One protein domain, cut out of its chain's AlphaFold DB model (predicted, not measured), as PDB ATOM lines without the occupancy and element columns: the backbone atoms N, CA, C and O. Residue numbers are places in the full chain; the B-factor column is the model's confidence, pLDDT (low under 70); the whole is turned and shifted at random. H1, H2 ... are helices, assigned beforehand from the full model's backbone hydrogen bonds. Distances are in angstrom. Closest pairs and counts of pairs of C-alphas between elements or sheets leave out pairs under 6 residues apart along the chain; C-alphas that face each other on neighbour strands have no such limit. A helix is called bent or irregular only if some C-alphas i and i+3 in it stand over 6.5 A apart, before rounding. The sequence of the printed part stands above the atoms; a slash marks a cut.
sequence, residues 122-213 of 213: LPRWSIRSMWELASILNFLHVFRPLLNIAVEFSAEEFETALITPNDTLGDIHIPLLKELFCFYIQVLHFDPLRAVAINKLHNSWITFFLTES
ATOM      1  N   LEU A 122      28.800  23.636   2.076       81.38
ATOM      2  CA  LEU A 122      28.522  23.631   0.636       81.38
ATOM      3  C   LEU A 122      27.215  24.356   0.271       81.38
ATOM      4  O   LEU A 122      27.263  25.167  -0.655       81.38
ATOM      5  N   PRO A 123      26.086  24.166   0.990       83.31
ATOM      6  CA  PRO A 123      24.855  24.904   0.699       83.31
ATOM      7  C   PRO A 123      25.049  26.416   0.862       83.31
ATOM      8  O   PRO A 123      24.682  27.200  -0.009       83.31
ATOM      9  N   ARG A 124      25.743  26.825   1.931       84.38
ATOM     10  CA  ARG A 124      26.045  28.231   2.233       84.38
ATOM     11  C   ARG A 124      26.985  28.870   1.215       84.38
ATOM     12  O   ARG A 124      26.817  30.025   0.827       84.38
ATOM     13  N   TRP A 125      27.976  28.114   0.762       82.94
ATOM     14  CA  TRP A 125      28.901  28.551  -0.273       82.94
ATOM     15  C   TRP A 125      28.200  28.673  -1.630       82.94
ATOM     16  O   TRP A 125      28.417  29.652  -2.343       82.94
ATOM     17  N   SER A 126      27.302  27.734  -1.946       85.06
ATOM     18  CA  SER A 126      26.487  27.761  -3.160       85.06
ATOM     19  C   SER A 126      25.633  29.027  -3.225       85.06
ATOM     20  O   SER A 126      25.777  29.794  -4.176       85.06
ATOM     21  N   ILE A 127      24.862  29.340  -2.179       85.19
ATOM     22  CA  ILE A 127      24.029  30.553  -2.166       85.19
ATOM     23  C   ILE A 127      24.848  31.849  -2.223       85.19
ATOM     24  O   ILE A 127      24.463  32.778  -2.928       85.19
ATOM     25  N   ARG A 128      26.023  31.904  -1.578       84.19
ATOM     26  CA  ARG A 128      26.926  33.068  -1.655       84.19
ATOM     27  C   ARG A 128      27.610  33.220  -3.011       84.19
ATOM     28  O   ARG A 128      27.998  34.326  -3.376       84.19
ATOM     29  N   SER A 129      27.754  32.130  -3.761       79.62
ATOM     30  CA  SER A 129      28.278  32.158  -5.131       79.62
ATOM     31  C   SER A 129      27.249  32.650  -6.158       79.62
ATOM     32  O   SER A 129      27.615  32.995  -7.284       79.62
ATOM     33  N   MET A 130      25.972  32.738  -5.767       82.50
ATOM     34  CA  MET A 130      24.905  33.283  -6.596       82.50
ATOM     35  C   MET A 130      24.795  34.801  -6.430       82.50
ATOM     36  O   MET A 130      24.669  35.338  -5.332       82.50
ATOM     37  N   TRP A 131      24.757  35.512  -7.555       79.31
ATOM     38  CA  TRP A 131      24.540  36.965  -7.583       79.31
ATOM     39  C   TRP A 131      23.115  37.363  -7.164       79.31
ATOM     40  O   TRP A 131      22.856  38.522  -6.824       79.31
ATOM     41  N   GLU A 132      22.186  36.408  -7.196       84.38
ATOM     42  CA  GLU A 132      20.784  36.604  -6.831       84.38
ATOM     43  C   GLU A 132      20.649  36.933  -5.348       84.38
ATOM     44  O   GLU A 132      20.008  37.923  -5.007       84.38
ATOM     45  N   LEU A 133      21.358  36.201  -4.483       83.81
ATOM     46  CA  LEU A 133      21.346  36.442  -3.043       83.81
ATOM     47  C   LEU A 133      21.811  37.867  -2.712       83.81
ATOM     48  O   LEU A 133      21.158  38.574  -1.948       83.81
ATOM     49  N   ALA A 134      22.896  38.321  -3.343       83.75
ATOM     50  CA  ALA A 134      23.394  39.685  -3.170       83.75
ATOM     51  C   ALA A 134      22.373  40.738  -3.637       83.75
ATOM     52  O   ALA A 134      22.212  41.778  -3.000       83.75
ATOM     53  N   SER A 135      21.651  40.462  -4.726       83.50
ATOM     54  CA  SER A 135      20.623  41.359  -5.266       83.50
ATOM     55  C   SER A 135      19.396  41.435  -4.358       83.50
ATOM     56  O   SER A 135      18.875  42.525  -4.125       83.50
ATOM     57  N   ILE A 136      18.966  40.298  -3.808       82.75
ATOM     58  CA  ILE A 136      17.870  40.211  -2.841       82.75
ATOM     59  C   ILE A 136      18.257  40.923  -1.542       82.75
ATOM     60  O   ILE A 136      17.494  41.757  -1.067       82.75
ATOM     61  N   LEU A 137      19.446  40.669  -0.990       84.44
ATOM     62  CA  LEU A 137      19.927  41.355   0.215       84.44
ATOM     63  C   LEU A 137      19.998  42.870   0.005       84.44
ATOM     64  O   LEU A 137      19.531  43.634   0.848       84.44
ATOM     65  N   ASN A 138      20.518  43.312  -1.143       85.88
ATOM     66  CA  ASN A 138      20.551  44.726  -1.499       85.88
ATOM     67  C   ASN A 138      19.137  45.317  -1.633       85.88
ATOM     68  O   ASN A 138      18.881  46.424  -1.162       85.88
ATOM     69  N   PHE A 139      18.201  44.580  -2.231       84.25
ATOM     70  CA  PHE A 139      16.801  44.985  -2.308       84.25
ATOM     71  C   PHE A 139      16.173  45.102  -0.916       84.25
ATOM     72  O   PHE A 139      15.641  46.152  -0.573       84.25
ATOM     73  N   LEU A 140      16.288  44.074  -0.078       82.94
ATOM     74  CA  LEU A 140      15.768  44.086   1.286       82.94
ATOM     75  C   LEU A 140      16.348  45.255   2.083       82.94
ATOM     76  O   LEU A 140      15.611  45.944   2.773       82.94
ATOM     77  N   HIS A 141      17.639  45.547   1.934       82.44
ATOM     78  CA  HIS A 141      18.268  46.675   2.612       82.44
ATOM     79  C   HIS A 141      17.692  48.034   2.175       82.44
ATOM     80  O   HIS A 141      17.421  48.889   3.016       82.44
ATOM     81  N   VAL A 142      17.467  48.243   0.874       83.06
ATOM     82  CA  VAL A 142      16.946  49.514   0.333       83.06
ATOM     83  C   VAL A 142      15.439  49.673   0.567       83.06
ATOM     84  O   VAL A 142      14.962  50.778   0.815       83.06
ATOM     85  N   PHE A 143      14.683  48.580   0.487       79.81
ATOM     86  CA  PHE A 143      13.220  48.579   0.544       79.81
ATOM     87  C   PHE A 143      12.666  48.142   1.903       79.81
ATOM     88  O   PHE A 143      11.450  48.106   2.070       79.81
ATOM     89  N   ARG A 144      13.515  47.881   2.904       79.25
ATOM     90  CA  ARG A 144      13.109  47.559   4.285       79.25
ATOM     91  C   ARG A 144      12.039  48.509   4.848       79.25
ATOM     92  O   ARG A 144      11.036  47.999   5.340       79.25
ATOM     93  N   PRO A 145      12.162  49.848   4.710       76.62
ATOM     94  CA  PRO A 145      11.139  50.782   5.195       76.62
ATOM     95  C   PRO A 145       9.778  50.638   4.501       76.62
ATOM     96  O   PRO A 145       8.763  51.055   5.044       76.62
ATOM     97  N   LEU A 146       9.763  50.079   3.288       72.81
ATOM     98  CA  LEU A 146       8.571  49.920   2.455       72.81
ATOM     99  C   LEU A 146       7.932  48.539   2.626       72.81
ATOM    100  O   LEU A 146       6.721  48.415   2.515       72.81
ATOM    101  N   LEU A 147       8.738  47.514   2.913       74.81
ATOM    102  CA  LEU A 147       8.285  46.131   3.077       74.81
ATOM    103  C   LEU A 147       7.693  45.851   4.470       74.81
ATOM    104  O   LEU A 147       7.240  44.739   4.713       74.81
ATOM    105  N   ASN A 148       7.693  46.832   5.382       71.94
ATOM    106  CA  ASN A 148       7.196  46.707   6.760       71.94
ATOM    107  C   ASN A 148       7.701  45.438   7.483       71.94
ATOM    108  O   ASN A 148       6.975  44.793   8.241       71.94
ATOM    109  N   ILE A 149       8.952  45.057   7.221       76.62
ATOM    110  CA  ILE A 149       9.588  43.908   7.863       76.62
ATOM    111  C   ILE A 149      10.120  44.397   9.211       76.62
ATOM    112  O   ILE A 149      11.128  45.098   9.265       76.62
ATOM    113  N   ALA A 150       9.415  44.059  10.291       68.38
ATOM    114  CA  ALA A 150       9.776  44.462  11.652       68.38
ATOM    115  C   ALA A 150      10.922  43.626  12.252       68.38
ATOM    116  O   ALA A 150      11.498  44.015  13.266       68.38
ATOM    117  N   VAL A 151      11.249  42.481  11.641       74.62
ATOM    118  CA  VAL A 151      12.312  41.593  12.115       74.62
ATOM    119  C   VAL A 151      13.676  42.073  11.617       74.62
ATOM    120  O   VAL A 151      13.934  42.175  10.415       74.62
ATOM    121  N   GLU A 152      14.569  42.380  12.556       81.00
ATOM    122  CA  GLU A 152      15.976  42.624  12.258       81.00
ATOM    123  C   GLU A 152      16.697  41.279  12.165       81.00
ATOM    124  O   GLU A 152      16.764  40.528  13.132       81.00
ATOM    125  N   PHE A 153      17.223  40.970  10.984       80.12
ATOM    126  CA  PHE A 153      18.029  39.776  10.739       80.12
ATOM    127  C   PHE A 153      19.359  40.166  10.094       80.12
ATOM    128  O   PHE A 153      19.425  41.122   9.301       80.12
ATOM    129  N   SER A 154      20.411  39.416  10.424       85.56
ATOM    130  CA  SER A 154      21.713  39.490   9.758       85.56
ATOM    131  C   SER A 154      21.702  38.752   8.415       85.56
ATOM    132  O   SER A 154      20.846  37.905   8.146       85.56
ATOM    133  N   ALA A 155      22.678  39.059   7.555       84.25
ATOM    134  CA  ALA A 155      22.861  38.327   6.301       84.25
ATOM    135  C   ALA A 155      23.123  36.835   6.564       84.25
ATOM    136  O   ALA A 155      22.626  35.976   5.839       84.25
ATOM    137  N   GLU A 156      23.848  36.522   7.639       84.50
ATOM    138  CA  GLU A 156      24.130  35.153   8.039       84.50
ATOM    139  C   GLU A 156      22.876  34.384   8.470       84.50
ATOM    140  O   GLU A 156      22.730  33.213   8.116       84.50
ATOM    141  N   GLU A 157      21.977  35.012   9.222       85.06
ATOM    142  CA  GLU A 157      20.717  34.384   9.638       85.06
ATOM    143  C   GLU A 157      19.776  34.189   8.459       85.06
ATOM    144  O   GLU A 157      19.107  33.164   8.384       85.06
ATOM    145  N   PHE A 158      19.764  35.129   7.513       86.62
ATOM    146  CA  PHE A 158      18.976  35.001   6.294       86.62
ATOM    147  C   PHE A 158      19.432  33.817   5.435       86.62
ATOM    148  O   PHE A 158      18.617  33.018   4.992       86.62
ATOM    149  N   GLU A 159      20.740  33.648   5.254       88.44
ATOM    150  CA  GLU A 159      21.310  32.485   4.567       88.44
ATOM    151  C   GLU A 159      20.948  31.167   5.242       88.44
ATOM    152  O   GLU A 159      20.596  30.201   4.570       88.44
ATOM    153  N   THR A 160      21.041  31.123   6.571       87.19
ATOM    154  CA  THR A 160      20.648  29.940   7.333       87.19
ATOM    155  C   THR A 160      19.156  29.677   7.191       87.19
ATOM    156  O   THR A 160      18.786  28.523   7.037       87.19
ATOM    157  N   ALA A 161      18.327  30.719   7.167       87.06
ATOM    158  CA  ALA A 161      16.892  30.600   6.964       87.06
ATOM    159  C   ALA A 161      16.547  30.054   5.568       87.06
ATOM    160  O   ALA A 161      15.602  29.289   5.448       87.06
ATOM    161  N   LEU A 162      17.326  30.394   4.533       84.44
ATOM    162  CA  LEU A 162      17.166  29.817   3.193       84.44
ATOM    163  C   LEU A 162      17.573  28.335   3.149       84.44
ATOM    164  O   LEU A 162      16.846  27.533   2.589       84.44
ATOM    165  N   ILE A 163      18.700  27.959   3.768       86.44
ATOM    166  CA  ILE A 163      19.191  26.562   3.784       86.44
ATOM    167  C   ILE A 163      18.338  25.669   4.693       86.44
ATOM    168  O   ILE A 163      18.215  24.463   4.492       86.44
ATOM    169  N   THR A 164      17.831  26.231   5.782       86.06
ATOM    170  CA  THR A 164      17.026  25.538   6.779       86.06
ATOM    171  C   THR A 164      15.850  26.444   7.109       86.06
ATOM    172  O   THR A 164      16.045  27.433   7.823       86.06
ATOM    173  N   PRO A 165      14.646  26.137   6.595       81.19
ATOM    174  CA  PRO A 165      13.494  27.012   6.747       81.19
ATOM    175  C   PRO A 165      13.230  27.271   8.234       81.19
ATOM    176  O   PRO A 165      13.067  26.340   9.022       81.19
ATOM    177  N   ASN A 166      13.232  28.549   8.610       83.69
ATOM    178  CA  ASN A 166      13.082  29.040   9.982       83.69
ATOM    179  C   ASN A 166      11.946  30.077  10.055       83.69
ATOM    180  O   ASN A 166      11.535  30.610   9.026       83.69
ATOM    181  N   ASP A 167      11.479  30.425  11.255       83.38
ATOM    182  CA  ASP A 167      10.397  31.402  11.458       83.38
ATOM    183  C   ASP A 167      10.723  32.776  10.841       83.38
ATOM    184  O   ASP A 167       9.863  33.413  10.231       83.38
ATOM    185  N   THR A 168      12.002  33.175  10.863       84.31
ATOM    186  CA  THR A 168      12.493  34.399  10.204       84.31
ATOM    187  C   THR A 168      12.212  34.415   8.703       84.31
ATOM    188  O   THR A 168      11.961  35.473   8.126       84.31
ATOM    189  N   LEU A 169      12.236  33.249   8.054       85.50
ATOM    190  CA  LEU A 169      11.928  33.124   6.639       85.50
ATOM    191  C   LEU A 169      10.439  33.387   6.381       85.50
ATOM    192  O   LEU A 169      10.101  34.061   5.410       85.50
ATOM    193  N   GLY A 170       9.562  32.898   7.261       81.31
ATOM    194  CA  GLY A 170       8.116  33.124   7.195       81.31
ATOM    195  C   GLY A 170       7.744  34.598   7.360       81.31
ATOM    196  O   GLY A 170       6.950  35.129   6.575       81.31
ATOM    197  N   ASP A 171       8.398  35.276   8.304       83.19
ATOM    198  CA  ASP A 171       8.215  36.707   8.567       83.19
ATOM    199  C   ASP A 171       8.645  37.597   7.395       83.19
ATOM    200  O   ASP A 171       8.120  38.694   7.223       83.19
ATOM    201  N   ILE A 172       9.584  37.134   6.565       83.88
ATOM    202  CA  ILE A 172      10.032  37.850   5.363       83.88
ATOM    203  C   ILE A 172       9.185  37.452   4.152       83.88
ATOM    204  O   ILE A 172       8.834  38.308   3.343       83.88
ATOM    205  N   HIS A 173       8.822  36.175   4.019       80.88
ATOM    206  CA  HIS A 173       8.124  35.635   2.853       80.88
ATOM    207  C   HIS A 173       6.753  36.295   2.626       80.88
ATOM    208  O   HIS A 173       6.426  36.660   1.495       80.88
ATOM    209  N   ILE A 174       5.960  36.497   3.687       81.06
ATOM    210  CA  ILE A 174       4.606  37.066   3.571       81.06
ATOM    211  C   ILE A 174       4.640  38.543   3.137       81.06
ATOM    212  O   ILE A 174       3.979  38.872   2.144       81.06
ATOM    213  N   PRO A 175       5.396  39.443   3.802       78.00
ATOM    214  CA  PRO A 175       5.505  40.827   3.356       78.00
ATOM    215  C   PRO A 175       6.151  40.940   1.981       78.00
ATOM    216  O   PRO A 175       5.704  41.752   1.178       78.00
ATOM    217  N   LEU A 176       7.150  40.105   1.667       78.38
ATOM    218  CA  LEU A 176       7.797  40.157   0.362       78.38
ATOM    219  C   LEU A 176       6.803  39.868  -0.765       78.38
ATOM    220  O   LEU A 176       6.751  40.643  -1.709       78.38
ATOM    221  N   LEU A 177       5.977  38.822  -0.659       76.88
ATOM    222  CA  LEU A 177       4.966  38.505  -1.677       76.88
ATOM    223  C   LEU A 177       3.858  39.558  -1.752       76.88
ATOM    224  O   LEU A 177       3.471  39.983  -2.842       76.88
ATOM    225  N   LYS A 178       3.343  39.990  -0.598       76.25
ATOM    226  CA  LYS A 178       2.224  40.934  -0.534       76.25
ATOM    227  C   LYS A 178       2.626  42.318  -1.038       76.25
ATOM    228  O   LYS A 178       1.963  42.881  -1.908       76.25
ATOM    229  N   GLU A 179       3.721  42.851  -0.510       71.44
ATOM    230  CA  GLU A 179       4.146  44.213  -0.791       71.44
ATOM    231  C   GLU A 179       4.865  44.308  -2.145       71.44
ATOM    232  O   GLU A 179       4.633  45.289  -2.840       71.44
ATOM    233  N   LEU A 180       5.628  43.297  -2.614       70.75
ATOM    234  CA  LEU A 180       6.156  43.304  -3.998       70.75
ATOM    235  C   LEU A 180       5.037  43.311  -5.033       70.75
ATOM    236  O   LEU A 180       5.160  44.010  -6.039       70.75
ATOM    237  N   PHE A 181       3.967  42.542  -4.815       69.81
ATOM    238  CA  PHE A 181       2.836  42.517  -5.736       69.81
ATOM    239  C   PHE A 181       2.169  43.895  -5.814       69.81
ATOM    240  O   PHE A 181       1.973  44.428  -6.906       69.81
ATOM    241  N   CYS A 182       1.910  44.532  -4.670       66.50
ATOM    242  CA  CYS A 182       1.377  45.893  -4.629       66.50
ATOM    243  C   CYS A 182       2.345  46.927  -5.234       66.50
ATOM    244  O   CYS A 182       1.919  47.803  -5.990       66.50
ATOM    245  N   PHE A 183       3.651  46.801  -4.980       65.44
ATOM    246  CA  PHE A 183       4.672  47.697  -5.529       65.44
ATOM    247  C   PHE A 183       4.807  47.551  -7.044       65.44
ATOM    248  O   PHE A 183       4.972  48.548  -7.740       65.44
ATOM    249  N   TYR A 184       4.706  46.330  -7.573       63.81
ATOM    250  CA  TYR A 184       4.723  46.069  -9.008       63.81
ATOM    251  C   TYR A 184       3.571  46.787  -9.713       63.81
ATOM    252  O   TYR A 184       3.815  47.470 -10.704       63.81
ATOM    253  N   ILE A 185       2.350  46.704  -9.173       64.56
ATOM    254  CA  ILE A 185       1.174  47.382  -9.738       64.56
ATOM    255  C   ILE A 185       1.331  48.911  -9.689       64.56
ATOM    256  O   ILE A 185       1.038  49.586 -10.674       64.56
ATOM    257  N   GLN A 186       1.855  49.461  -8.589       65.50
ATOM    258  CA  GLN A 186       2.043  50.908  -8.432       65.50
ATOM    259  C   GLN A 186       3.196  51.462  -9.299       65.50
ATOM    260  O   GLN A 186       3.090  52.548  -9.867       65.50
ATOM    261  N   VAL A 187       4.309  50.726  -9.416       60.50
ATOM    262  CA  VAL A 187       5.513  51.135 -10.170       60.50
ATOM    263  C   VAL A 187       5.369  50.902 -11.673       60.50
ATOM    264  O   VAL A 187       5.957  51.660 -12.446       60.50
ATOM    265  N   LEU A 188       4.553  49.932 -12.104       58.31
ATOM    266  CA  LEU A 188       4.212  49.696 -13.516       58.31
ATOM    267  C   LEU A 188       3.771  50.971 -14.239       58.31
ATOM    268  O   LEU A 188       4.041  51.135 -15.426       58.31
ATOM    269  N   HIS A 189       3.108  51.873 -13.518       60.16
ATOM    270  CA  HIS A 189       2.562  53.103 -14.076       60.16
ATOM    271  C   HIS A 189       3.601  54.228 -14.243       60.16
ATOM    272  O   HIS A 189       3.322  55.215 -14.920       60.16
ATOM    273  N   PHE A 190       4.784  54.098 -13.628       66.75
ATOM    274  CA  PHE A 190       5.804  55.152 -13.561       66.75
ATOM    275  C   PHE A 190       7.125  54.780 -14.240       66.75
ATOM    276  O   PHE A 190       7.723  55.631 -14.893       66.75
ATOM    277  N   ASP A 191       7.596  53.538 -14.089       70.81
ATOM    278  CA  ASP A 191       8.870  53.098 -14.665       70.81
ATOM    279  C   ASP A 191       8.847  51.589 -14.998       70.81
ATOM    280  O   ASP A 191       8.982  50.741 -14.104       70.81
ATOM    281  N   PRO A 192       8.708  51.223 -16.285       73.88
ATOM    282  CA  PRO A 192       8.618  49.829 -16.705       73.88
ATOM    283  C   PRO A 192       9.921  49.046 -16.495       73.88
ATOM    284  O   PRO A 192       9.868  47.834 -16.290       73.88
ATOM    285  N   LEU A 193      11.095  49.690 -16.489       75.31
ATOM    286  CA  LEU A 193      12.368  48.998 -16.241       75.31
ATOM    287  C   LEU A 193      12.483  48.589 -14.774       75.31
ATOM    288  O   LEU A 193      12.901  47.472 -14.455       75.31
ATOM    289  N   ARG A 194      12.046  49.475 -13.877       72.94
ATOM    290  CA  ARG A 194      11.974  49.182 -12.446       72.94
ATOM    291  C   ARG A 194      10.942  48.094 -12.152       72.94
ATOM    292  O   ARG A 194      11.218  47.202 -11.352       72.94
ATOM    293  N   ALA A 195       9.807  48.104 -12.850       72.44
ATOM    294  CA  ALA A 195       8.800  47.049 -12.753       72.44
ATOM    295  C   ALA A 195       9.331  45.680 -13.223       72.44
ATOM    296  O   ALA A 195       9.085  44.672 -12.563       72.44
ATOM    297  N   VAL A 196      10.114  45.627 -14.308       78.56
ATOM    298  CA  VAL A 196      10.754  44.382 -14.775       78.56
ATOM    299  C   VAL A 196      11.748  43.844 -13.745       78.56
ATOM    300  O   VAL A 196      11.771  42.638 -13.502       78.56
ATOM    301  N   ALA A 197      12.536  44.710 -13.102       73.88
ATOM    302  CA  ALA A 197      13.459  44.290 -12.046       73.88
ATOM    303  C   ALA A 197      12.718  43.696 -10.834       73.88
ATOM    304  O   ALA A 197      13.098  42.633 -10.345       73.88
ATOM    305  N   ILE A 198      11.629  44.340 -10.403       74.88
ATOM    306  CA  ILE A 198      10.748  43.876  -9.317       74.88
ATOM    307  C   ILE A 198      10.113  42.525  -9.671       74.88
ATOM    308  O   ILE A 198      10.145  41.594  -8.869       74.88
ATOM    309  N   ASN A 199       9.595  42.383 -10.891       79.12
ATOM    310  CA  ASN A 199       8.992  41.137 -11.353       79.12
ATOM    311  C   ASN A 199      10.034  40.011 -11.454       79.12
ATOM    312  O   ASN A 199       9.780  38.877 -11.059       79.12
ATOM    313  N   LYS A 200      11.245  40.308 -11.935       81.75
ATOM    314  CA  LYS A 200      12.333  39.324 -11.992       81.75
ATOM    315  C   LYS A 200      12.752  38.865 -10.595       81.75
ATOM    316  O   LYS A 200      12.962  37.673 -10.399       81.75
ATOM    317  N   LEU A 201      12.826  39.788  -9.637       80.12
ATOM    318  CA  LEU A 201      13.108  39.472  -8.239       80.12
ATOM    319  C   LEU A 201      12.019  38.578  -7.640       80.12
ATOM    320  O   LEU A 201      12.329  37.569  -7.018       80.12
ATOM    321  N   HIS A 202      10.754  38.910  -7.889       79.25
ATOM    322  CA  HIS A 202       9.610  38.137  -7.423       79.25
ATOM    323  C   HIS A 202       9.587  36.719  -8.015       79.25
ATOM    324  O   HIS A 202       9.430  35.748  -7.284       79.25
ATOM    325  N   ASN A 203       9.813  36.575  -9.325       80.12
ATOM    326  CA  ASN A 203       9.878  35.258  -9.963       80.12
ATOM    327  C   ASN A 203      11.080  34.439  -9.485       80.12
ATOM    328  O   ASN A 203      10.939  33.240  -9.274       80.12
ATOM    329  N   SER A 204      12.245  35.066  -9.300       77.19
ATOM    330  CA  SER A 204      13.428  34.400  -8.741       77.19
ATOM    331  C   SER A 204      13.157  33.926  -7.311       77.19
ATOM    332  O   SER A 204      13.416  32.768  -7.008       77.19
ATOM    333  N   TRP A 205      12.510  34.750  -6.479       75.88
ATOM    334  CA  TRP A 205      12.109  34.380  -5.120       75.88
ATOM    335  C   TRP A 205      11.110  33.217  -5.082       75.88
ATOM    336  O   TRP A 205      11.307  32.255  -4.348       75.88
ATOM    337  N   ILE A 206      10.062  33.272  -5.909       79.44
ATOM    338  CA  ILE A 206       9.070  32.195  -6.043       79.44
ATOM    339  C   ILE A 206       9.730  30.908  -6.536       79.44
ATOM    340  O   ILE A 206       9.469  29.841  -5.994       79.44
ATOM    341  N   THR A 207      10.599  30.998  -7.544       78.31
ATOM    342  CA  THR A 207      11.303  29.827  -8.086       78.31
ATOM    343  C   THR A 207      12.226  29.220  -7.037       78.31
ATOM    344  O   THR A 207      12.233  28.005  -6.877       78.31
ATOM    345  N   PHE A 208      12.955  30.047  -6.288       70.25
ATOM    346  CA  PHE A 208      13.810  29.597  -5.195       70.25
ATOM    347  C   PHE A 208      13.000  28.837  -4.131       70.25
ATOM    348  O   PHE A 208      13.351  27.719  -3.777       70.25
ATOM    349  N   PHE A 209      11.852  29.376  -3.713       67.00
ATOM    350  CA  PHE A 209      11.004  28.747  -2.695       67.00
ATOM    351  C   PHE A 209      10.246  27.502  -3.159       67.00
ATOM    352  O   PHE A 209      10.141  26.544  -2.399       67.00
ATOM    353  N   LEU A 210       9.700  27.487  -4.380       67.06
ATOM    354  CA  LEU A 210       8.968  26.318  -4.887       67.06
ATOM    355  C   LEU A 210       9.887  25.145  -5.240       67.06
ATOM    356  O   LEU A 210       9.398  24.029  -5.373       67.06
ATOM    357  N   THR A 211      11.186  25.387  -5.433       62.53
ATOM    358  CA  THR A 211      12.144  24.325  -5.779       62.53
ATOM    359  C   THR A 211      12.755  23.663  -4.532       62.53
ATOM    360  O   THR A 211      13.309  22.575  -4.651       62.53
ATOM    361  N   GLU A 212      12.634  24.277  -3.347       52.09
ATOM    362  CA  GLU A 212      13.164  23.758  -2.069       52.09
ATOM    363  C   GLU A 212      12.102  23.224  -1.076       52.09
ATOM    364  O   GLU A 212      12.467  22.816   0.026       52.09
ATOM    365  N   SER A 213      10.809  23.170  -1.436       46.97
ATOM    366  CA  SER A 213       9.761  22.444  -0.672       46.97
ATOM    367  C   SER A 213       9.410  21.103  -1.306       46.97
ATOM    368  O   SER A 213       9.146  20.151  -0.538       46.97
TER     369      SER A 213
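AT A GLANCE: This is residues 122 to 213 of the 213 residues of the protein "DDT domain-containing protein" of Corchorus olitorius (UniProt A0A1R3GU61). Two long helices, H4 and H5, fold back on each other as a hairpin, while H2 crosses one side of it, its last residues 146 to 147 packing on H4. H3 packs on the first residues of H4, away from the hairpin's turn, and H1 packs on H3 at that same end of the length. The printed part has 92 residues with five named helices, H1 to H5 in chain order, and no named strand; the class is all helix. It is compact, with a radius of gyration of the C-alphas of 13.2 A, and elongated in outline, spanning 41 by 26 by 23 A.

IN THESE COORDINATES: Find C-alpha 122 at (28.522, 23.631, 0.636), where H1 begins; it runs through residues 122 to 129. After a tight link, H2 holds residues 131 to 147, 21.5 A long, with a kink of 48 degrees near residue 141; it is irregular, the C-alphas of Val 142 and Pro 145 being 7.7 A apart. A short link of seven residues leads to H3, residues 155 to 163. A tight link brings you to C-alpha 167 at (10.397, 31.402, 11.458), where H4 begins; it holds residues 167 to 187, 29.7 A long, with a kink of 26 degrees near residue 181. H4 is neither bent nor irregular, but only just: C-alphas 171 and 174 are 6.2 A apart. After another tight link, H5 holds residues 192 to 211, 28.0 A long, and ends with C-alpha 211 at (12.144, 24.325, -5.779).

HOW THE PARTS SIT: Begin at H4, the hub, which touches three helices. H4 and H5 form a helical hairpin at a shallow tilt of 29 degrees, opposite ways; their closest C-alphas, those of Tyr 184 and Ala 195, are 5.6 A apart. H2 touches H4 about perpendicular, at 77 degrees, with the closest C-alphas, Leu 147 and Glu 179, 6.0 A apart. H3 touches residues 167 to 169 of H4 about perpendicular, at 81 degrees; look at Ala 161 and Leu 169, whose C-alphas are closest at 5.6 A. H1 touches H3 at a steep tilt of 56 degrees, with the closest C-alphas, Pro 123 and Ile 163, 6.7 A apart. H2 and H5 are close but not clearly touching, while H1 is apart from H4 and H5. Every O i to N i+4 pair is within hydrogen-bond range in H1, H3 and H5, against 11 of 13 in H2 and 16 of 17 in H4.

THE WHOLE: The two C-alphas farthest apart, those of Leu 122 and His 189, are 41.9 A apart. The printed part has no cut and no long link, and Ser 213 is the chain's last residue. Mean pLDDT of the printed part is 77.4; look for values under 70 at residue 150, residues 181 to 190 and residues 209 to 213.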